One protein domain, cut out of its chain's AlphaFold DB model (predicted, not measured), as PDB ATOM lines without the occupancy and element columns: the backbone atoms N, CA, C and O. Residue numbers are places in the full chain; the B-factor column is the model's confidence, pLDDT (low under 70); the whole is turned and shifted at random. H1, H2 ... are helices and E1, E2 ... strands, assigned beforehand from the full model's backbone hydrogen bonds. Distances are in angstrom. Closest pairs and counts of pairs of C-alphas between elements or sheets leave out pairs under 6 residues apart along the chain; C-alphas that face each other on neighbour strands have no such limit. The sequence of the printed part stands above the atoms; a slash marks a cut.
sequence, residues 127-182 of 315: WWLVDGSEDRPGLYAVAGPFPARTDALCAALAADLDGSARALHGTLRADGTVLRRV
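Overview. This is residues 127 to 182 of the 315 residues of an uncharacterized protein of Geodermatophilus telluris (UniProt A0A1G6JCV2). A strongly twisted sheet of four strands has the single helix H1 packed over one face, with E1 in the middle of the whole. E3 bends sharply at residue 169, and its later part, residues 170 to 172, makes a hairpin with E4 that folds back to bring Leu 172 and Val 178 near Ala 141 of E2, with E4 far from H1. The printed part has 56 residues with one named helix and four named strands, in the order E1, E2, H1, E3, E4; the sheet runs E2, E1, E3, E4 and is antiparallel throughout. The class is mixed, helices and strands, and the whole is compact, with a radius of gyration of the C-alphas of 10.3 A and spans of 26 by 26 by 17 A.

Along the chain. Find C-alpha 127 at (42.598, 27.941, 18.392), where E1 begins; it runs through residues 127 to 131, 13.1 A long. E2, residues 141 to 146, is 11.5 A long. E3, residues 165 to 172, is the longest strand by residues and measures 15.7 A from C-alpha 165 at (45.930, 26.515, 6.522) to C-alpha 172. E4, residues 178 to 180, is 6.0 A long and ends at C-alpha 180, at (39.890, 18.581, 17.719). H1, residues 149 to 158, is 14.2 A long.

Arrangement. Start at the inner strand E1. It is antiparallel to E2 at 168 degrees, and the two form a hairpin; look for N 146 and O 127, 2.8 A apart. E1 is also antiparallel to E3, at 123 degrees, with N 168 and O 128 at 2.8 A. E3 bends by 88 degrees at residue 169, and its pairing is staggered: residues 165 to 169 pair with E1, residues 170 to 172 with E4. E3 and E4 form a hairpin, antiparallel, with N 179 and O 171 at 2.9 A. E2 and E4 are the edge strands. H1 is on the sheet at a height over the sheet of 8.6 A. It lies over E1 and only just over E3, on which 3 of its C-alphas fall. On the local plane its line and that of E1 stand at 30.3 degrees, only just slantwise to the strands. The closest C-alphas of H1 and E3 are those of Ala 152 and Ala 167, 5.9 A apart. Every O i to N i+4 pair in H1 is within hydrogen-bond range. E2, H1 and E3 form a split strand-helix-strand unit, two strands running the same way with E1 between them, and its crossover is right-handed.

Size, cuts and confidence. The two C-alphas farthest apart are those of Asp 135 and Pro 147, at 27.9 A. The printed part has no cut. The links E2 to H1 and E3 to E4 are tight, and those from E1 to E2 and from H1 to E3 are short. The mean pLDDT of the printed part is 90.4; look at residue 134 and residues 136 to 137 for values under 70.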
ATOM      1  N   TRP A 127      42.607  27.930  19.851       96.56
ATOM      2  CA  TRP A 127      42.598  27.941  18.392       96.56
ATOM      3  C   TRP A 127      44.014  27.747  17.851       96.56
ATOM      4  O   TRP A 127      44.967  28.369  18.316       96.56
ATOM      5  N   TRP A 128      44.147  26.892  16.846       96.38
ATOM      6  CA  TRP A 128      45.400  26.605  16.156       96.38
ATOM      7  C   TRP A 128      45.186  26.791  14.661       96.38
ATOM      8  O   TRP A 128      44.121  26.445  14.149       96.38
ATOM      9  N   LEU A 129      46.191  27.292  13.950       95.75
ATOM     10  CA  LEU A 129      46.259  27.080  12.510       95.75
ATOM     11  C   LEU A 129      46.870  25.705  12.287       95.75
ATOM     12  O   LEU A 129      47.976  25.441  12.766       95.75
ATOM     13  N   VAL A 130      46.149  24.837  11.584       94.81
ATOM     14  CA  VAL A 130      46.655  23.536  11.140       94.81
ATOM     15  C   VAL A 130      46.844  23.528   9.633       94.81
ATOM     16  O   VAL A 130      46.106  24.205   8.915       94.81
ATOM     17  N   ASP A 131      47.822  22.748   9.185       90.94
ATOM     18  CA  ASP A 131      48.055  22.459   7.772       90.94
ATOM     19  C   ASP A 131      46.760  21.943   7.115       90.94
ATOM     20  O   ASP A 131      46.027  21.122   7.687       90.94
ATOM     21  N   GLY A 132      46.439  22.516   5.959       80.06
ATOM     22  CA  GLY A 132      45.298  22.165   5.123       80.06
ATOM     23  C   GLY A 132      45.681  21.345   3.894       80.06
ATOM     24  O   GLY A 132      44.770  20.892   3.205       80.06
ATOM     25  N   SER A 133      46.978  21.138   3.618       78.12
ATOM     26  CA  SER A 133      47.406  20.316   2.484       78.12
ATOM     27  C   SER A 133      47.033  18.843   2.676       78.12
ATOM     28  O   SER A 133      47.244  18.256   3.740       78.12
ATOM     29  N   GLU A 134      46.539  18.222   1.607       69.19
ATOM     30  CA  GLU A 134      46.290  16.778   1.540       69.19
ATOM     31  C   GLU A 134      47.595  15.956   1.525       69.19
ATOM     32  O   GLU A 134      47.571  14.763   1.833       69.19
ATOM     33  N   ASP A 135      48.748  16.588   1.253       70.94
ATOM     34  CA  ASP A 135      50.069  15.939   1.168       70.94
ATOM     35  C   ASP A 135      50.516  15.259   2.475       70.94
ATOM     36  O   ASP A 135      51.434  14.429   2.469       70.94
ATOM     37  N   ARG A 136      49.922  15.625   3.620       68.88
ATOM     38  CA  ARG A 136      50.283  15.067   4.928       68.88
ATOM     39  C   ARG A 136      49.051  14.618   5.723       68.88
ATOM     40  O   ARG A 136      48.296  15.458   6.209       68.88
ATOM     41  N   PRO A 137      48.890  13.309   6.000       68.94
ATOM     42  CA  PRO A 137      47.810  12.830   6.852       68.94
ATOM     43  C   PRO A 137      48.038  13.250   8.313       68.94
ATOM     44  O   PRO A 137      48.816  12.634   9.042       68.94
ATOM     45  N   GLY A 138      47.349  14.303   8.759       76.56
ATOM     46  CA  GLY A 138      47.306  14.718  10.164       76.56
ATOM     47  C   GLY A 138      47.058  16.214  10.362       76.56
ATOM     48  O   GLY A 138      47.429  17.041   9.541       76.56
ATOM     49  N   LEU A 139      46.448  16.578  11.492       89.94
ATOM     50  CA  LEU A 139      46.116  17.968  11.837       89.94
ATOM     51  C   LEU A 139      47.315  18.687  12.471       89.94
ATOM     52  O   LEU A 139      47.273  19.051  13.645       89.94
ATOM     53  N   TYR A 140      48.416  18.821  11.735       92.38
ATOM     54  CA  TYR A 140      49.656  19.404  12.254       92.38
ATOM     55  C   TYR A 140      49.529  20.915  12.457       92.38
ATOM     56  O   TYR A 140      49.184  21.635  11.523       92.38
ATOM     57  N   ALA A 141      49.829  21.403  13.664       94.12
ATOM     58  CA  ALA A 141      49.813  22.835  13.950       94.12
ATOM     59  C   ALA A 141      50.967  23.558  13.240       94.12
ATOM     60  O   ALA A 141      52.138  23.245  13.467       94.12
ATOM     61  N   VAL A 142      50.630  24.566  12.434       93.88
ATOM     62  CA  VAL A 142      51.591  25.499  11.824       93.88
ATOM     63  C   VAL A 142      51.775  26.757  12.679       93.88
ATOM     64  O   VAL A 142      52.884  27.286  12.750       93.88
ATOM     65  N   ALA A 143      50.732  27.197  13.399       93.94
ATOM     66  CA  ALA A 143      50.801  28.315  14.343       93.94
ATOM     67  C   ALA A 143      49.742  28.228  15.463       93.94
ATOM     68  O   ALA A 143      48.718  27.556  15.329       93.94
ATOM     69  N   GLY A 144      49.986  28.944  16.563       93.81
ATOM     70  CA  GLY A 144      49.125  29.027  17.747       93.81
ATOM     71  C   GLY A 144      49.927  28.924  19.056       93.81
ATOM     72  O   GLY A 144      51.158  28.843  19.005       93.81
ATOM     73  N   PRO A 145      49.262  28.908  20.226       95.50
ATOM     74  CA  PRO A 145      47.813  29.013  20.408       95.50
ATOM     75  C   PRO A 145      47.289  30.443  20.191       95.50
ATOM     76  O   PRO A 145      47.938  31.417  20.567       95.50
ATOM     77  N   PHE A 146      46.086  30.558  19.634       95.00
ATOM     78  CA  PHE A 146      45.326  31.802  19.491       95.00
ATOM     79  C   PHE A 146      44.107  31.798  20.437       95.00
ATOM     80  O   PHE A 146      43.505  30.735  20.639       95.00
ATOM     81  N   PRO A 147      43.710  32.953  21.011       91.06
ATOM     82  CA  PRO A 147      42.581  33.009  21.936       91.06
ATOM     83  C   PRO A 147      41.218  32.979  21.222       91.06
ATOM     84  O   PRO A 147      40.288  32.377  21.758       91.06
ATOM     85  N   ALA A 148      41.091  33.533  20.009       92.69
ATOM     86  CA  ALA A 148      39.876  33.431  19.197       92.69
ATOM     87  C   ALA A 148      40.134  32.907  17.771       92.69
ATOM     88  O   ALA A 148      41.234  33.016  17.225       92.69
ATOM     89  N   ARG A 149      39.071  32.391  17.132       94.19
ATOM     90  CA  ARG A 149      39.077  31.972  15.719       94.19
ATOM     91  C   ARG A 149      39.509  33.114  14.802       94.19
ATOM     92  O   ARG A 149      40.297  32.895  13.890       94.19
ATOM     93  N   THR A 150      39.016  34.325  15.062       95.00
ATOM     94  CA  THR A 150      39.335  35.523  14.277       95.00
ATOM     95  C   THR A 150      40.821  35.861  14.335       95.00
ATOM     96  O   THR A 150      41.387  36.195  13.305       95.00
ATOM     97  N   ASP A 151      41.484  35.701  15.485       95.25
ATOM     98  CA  ASP A 151      42.926  35.960  15.602       95.25
ATOM     99  C   ASP A 151      43.743  34.958  14.779       95.25
ATOM    100  O   ASP A 151      44.691  35.344  14.096       95.25
ATOM    101  N   ALA A 152      43.339  33.681  14.791       94.50
ATOM    102  CA  ALA A 152      43.944  32.651  13.953       94.50
ATOM    103  C   ALA A 152      43.745  32.954  12.456       94.50
ATOM    104  O   ALA A 152      44.699  32.876  11.691       94.50
ATOM    105  N   LEU A 153      42.538  33.347  12.034       94.50
ATOM    106  CA  LEU A 153      42.254  33.712  10.638       94.50
ATOM    107  C   LEU A 153      43.023  34.969  10.198       94.50
ATOM    108  O   LEU A 153      43.634  34.968   9.136       94.50
ATOM    109  N   CYS A 154      43.085  36.007  11.035       94.88
ATOM    110  CA  CYS A 154      43.910  37.191  10.779       94.88
ATOM    111  C   CYS A 154      45.400  36.838  10.648       94.88
ATOM    112  O   CYS A 154      46.097  37.435   9.830       94.88
ATOM    113  N   ALA A 155      45.892  35.871  11.430       95.38
ATOM    114  CA  ALA A 155      47.263  35.384  11.323       95.38
ATOM    115  C   ALA A 155      47.508  34.547  10.054       95.38
ATOM    116  O   ALA A 155      48.611  34.612   9.519       95.38
ATOM    117  N   ALA A 156      46.512  33.803   9.557       94.56
ATOM    118  CA  ALA A 156      46.608  33.077   8.287       94.56
ATOM    119  C   ALA A 156      46.718  34.050   7.105       94.56
ATOM    120  O   ALA A 156      47.701  33.991   6.366       94.56
ATOM    121  N   LEU A 157      45.799  35.016   7.017       94.19
ATOM    122  CA  LEU A 157      45.809  36.092   6.021       94.19
ATOM    123  C   LEU A 157      47.122  36.892   6.048       94.19
ATOM    124  O   LEU A 157      47.736  37.130   5.013       94.19
ATOM    125  N   ALA A 158      47.598  37.280   7.236       93.88
ATOM    126  CA  ALA A 158      48.850  38.030   7.377       93.88
ATOM    127  C   ALA A 158      50.112  37.218   7.024       93.88
ATOM    128  O   ALA A 158      51.174  37.811   6.819       93.88
ATOM    129  N   ALA A 159      50.011  35.888   6.977       91.94
ATOM    130  CA  ALA A 159      51.091  34.971   6.616       91.94
ATOM    131  C   ALA A 159      50.962  34.403   5.188       91.94
ATOM    132  O   ALA A 159      51.781  33.563   4.823       91.94
ATOM    133  N   ASP A 160      49.968  34.847   4.407       92.44
ATOM    134  CA  ASP A 160      49.627  34.310   3.077       92.44
ATOM    135  C   ASP A 160      49.337  32.791   3.102       92.44
ATOM    136  O   ASP A 160      49.714  32.036   2.210       92.44
ATOM    137  N   LEU A 161      48.687  32.331   4.182       87.94
ATOM    138  CA  LEU A 161      48.297  30.932   4.409       87.94
ATOM    139  C   LEU A 161      46.797  30.676   4.183       87.94
ATOM    140  O   LEU A 161      46.283  29.620   4.566       87.94
ATOM    141  N   ASP A 162      46.073  31.633   3.604       80.62
ATOM    142  CA  ASP A 162      44.651  31.472   3.311       80.62
ATOM    143  C   ASP A 162      44.438  30.365   2.267       80.62
ATOM    144  O   ASP A 162      45.074  30.321   1.216       80.62
ATOM    145  N   GLY A 163      43.554  29.418   2.584       83.62
ATOM    146  CA  GLY A 163      43.318  28.219   1.774       83.62
ATOM    147  C   GLY A 163      44.325  27.083   2.005       83.62
ATOM    148  O   GLY A 163      43.931  25.924   1.900       83.62
ATOM    149  N   SER A 164      45.575  27.370   2.392       86.88
ATOM    150  CA  SER A 164      46.577  26.338   2.725       86.88
ATOM    151  C   SER A 164      46.616  25.959   4.210       86.88
ATOM    152  O   SER A 164      47.110  24.888   4.555       86.88
ATOM    153  N   ALA A 165      46.106  26.809   5.103       91.44
ATOM    154  CA  ALA A 165      45.930  26.515   6.522       91.44
ATOM    155  C   ALA A 165      44.484  26.773   6.961       91.44
ATOM    156  O   ALA A 165      43.777  27.613   6.403       91.44
ATOM    157  N   ARG A 166      44.038  26.071   8.008       92.38
ATOM    158  CA  ARG A 166      42.699  26.253   8.591       92.38
ATOM    159  C   ARG A 166      42.744  26.445  10.099       92.38
ATOM    160  O   ARG A 166      43.490  25.768  10.802       92.38
ATOM    161  N   ALA A 167      41.890  27.333  10.605       94.69
ATOM    162  CA  ALA A 167      41.675  27.497  12.036       94.69
ATOM    163  C   ALA A 167      40.917  26.286  12.611       94.69
ATOM    164  O   ALA A 167      39.842  25.925  12.127       94.69
ATOM    165  N   LEU A 168      41.464  25.669  13.657       94.88
ATOM    166  CA  LEU A 168      40.896  24.503  14.327       94.88
ATOM    167  C   LEU A 168      41.024  24.642  15.846       94.88
ATOM    168  O   LEU A 168      42.109  24.880  16.373       94.88
ATOM    169  N   HIS A 169      39.909  24.471  16.553       95.81
ATOM    170  CA  HIS A 169      39.887  24.463  18.011       95.81
ATOM    171  C   HIS A 169      40.247  23.074  18.561       95.81
ATOM    172  O   HIS A 169      39.738  22.047  18.093       95.81
ATOM    173  N   GLY A 170      41.145  23.019  19.546       95.50
ATOM    174  CA  GLY A 170      41.619  21.748  20.088       95.50
ATOM    175  C   GLY A 170      42.797  21.848  21.052       95.50
ATOM    176  O   GLY A 170      43.255  22.938  21.402       95.50
ATOM    177  N   THR A 171      43.293  20.686  21.475       94.88
ATOM    178  CA  THR A 171      44.503  20.557  22.302       94.88
ATOM    179  C   THR A 171      45.673  20.087  21.444       94.88
ATOM    180  O   THR A 171      45.569  19.046  20.785       94.88
ATOM    181  N   LEU A 172      46.794  20.805  21.481       94.25
ATOM    182  CA  LEU A 172      48.036  20.363  20.850       94.25
ATOM    183  C   LEU A 172      48.610  19.151  21.603       94.25
ATOM    184  O   LEU A 172      48.698  19.161  22.832       94.25
ATOM    185  N   ARG A 173      49.000  18.112  20.865       91.94
ATOM    186  CA  ARG A 173      49.722  16.937  21.371       91.94
ATOM    187  C   ARG A 173      51.234  17.107  21.194       91.94
ATOM    188  O   ARG A 173      51.691  17.874  20.350       91.94
ATOM    189  N   ALA A 174      52.020  16.319  21.931       89.94
ATOM    190  CA  ALA A 174      53.486  16.322  21.851       89.94
ATOM    191  C   ALA A 174      54.041  15.998  20.440       89.94
ATOM    192  O   ALA A 174      55.100  16.499  20.053       89.94
ATOM    193  N   ASP A 175      53.305  15.217  19.639       88.69
ATOM    194  CA  ASP A 175      53.632  14.920  18.236       88.69
ATOM    195  C   ASP A 175      53.480  16.135  17.289       88.69
ATOM    196  O   ASP A 175      53.998  16.118  16.171       88.69
ATOM    197  N   GLY A 176      52.855  17.225  17.748       91.06
ATOM    198  CA  GLY A 176      52.557  18.425  16.964       91.06
ATOM    199  C   GLY A 176      51.192  18.400  16.263       91.06
ATOM    200  O   GLY A 176      50.863  19.355  15.558       91.06
ATOM    201  N   THR A 177      50.394  17.346  16.445       93.19
ATOM    202  CA  THR A 177      49.015  17.270  15.944       93.19
ATOM    203  C   THR A 177      48.034  17.920  16.918       93.19
ATOM    204  O   THR A 177      48.205  17.873  18.138       93.19
ATOM    205  N   VAL A 178      46.973  18.522  16.389       93.75
ATOM    206  CA  VAL A 178      45.888  19.101  17.186       93.75
ATOM    207  C   VAL A 178      44.737  18.109  17.270       93.75
ATOM    208  O   VAL A 178      44.118  17.750  16.267       93.75
ATOM    209  N   LEU A 179      44.409  17.686  18.488       92.50
ATOM    210  CA  LEU A 179      43.202  16.911  18.747       92.50
ATOM    211  C   LEU A 179      42.000  17.859  18.804       92.50
ATOM    212  O   LEU A 179      41.886  18.656  19.737       92.50
ATOM    213  N   ARG A 180      41.105  17.758  17.813       92.81
ATOM    214  CA  ARG A 180      39.890  18.581  17.719       92.81
ATOM    215  C   ARG A 180      39.045  18.494  19.000       92.81
ATOM    216  O   ARG A 180      38.836  17.417  19.575       92.81
ATOM    217  N   ARG A 181      38.529  19.651  19.416       93.81
ATOM    218  CA  ARG A 181      37.528  19.824  20.475       93.81
ATOM    219  C   ARG A 181      36.486  20.832  20.008       93.81
ATOM    220  O   ARG A 181      36.853  21.816  19.373       93.81
ATOM    221  N   VAL A 182      35.220  20.604  20.355       92.00
ATOM    222  CA  VAL A 182      34.138  21.579  20.144       92.00
ATOM    223  C   VAL A 182      34.551  22.906  20.793       92.00
ATOM    224  O   VAL A 182      35.106  22.896  21.897       92.00
TER     225      VAL A 182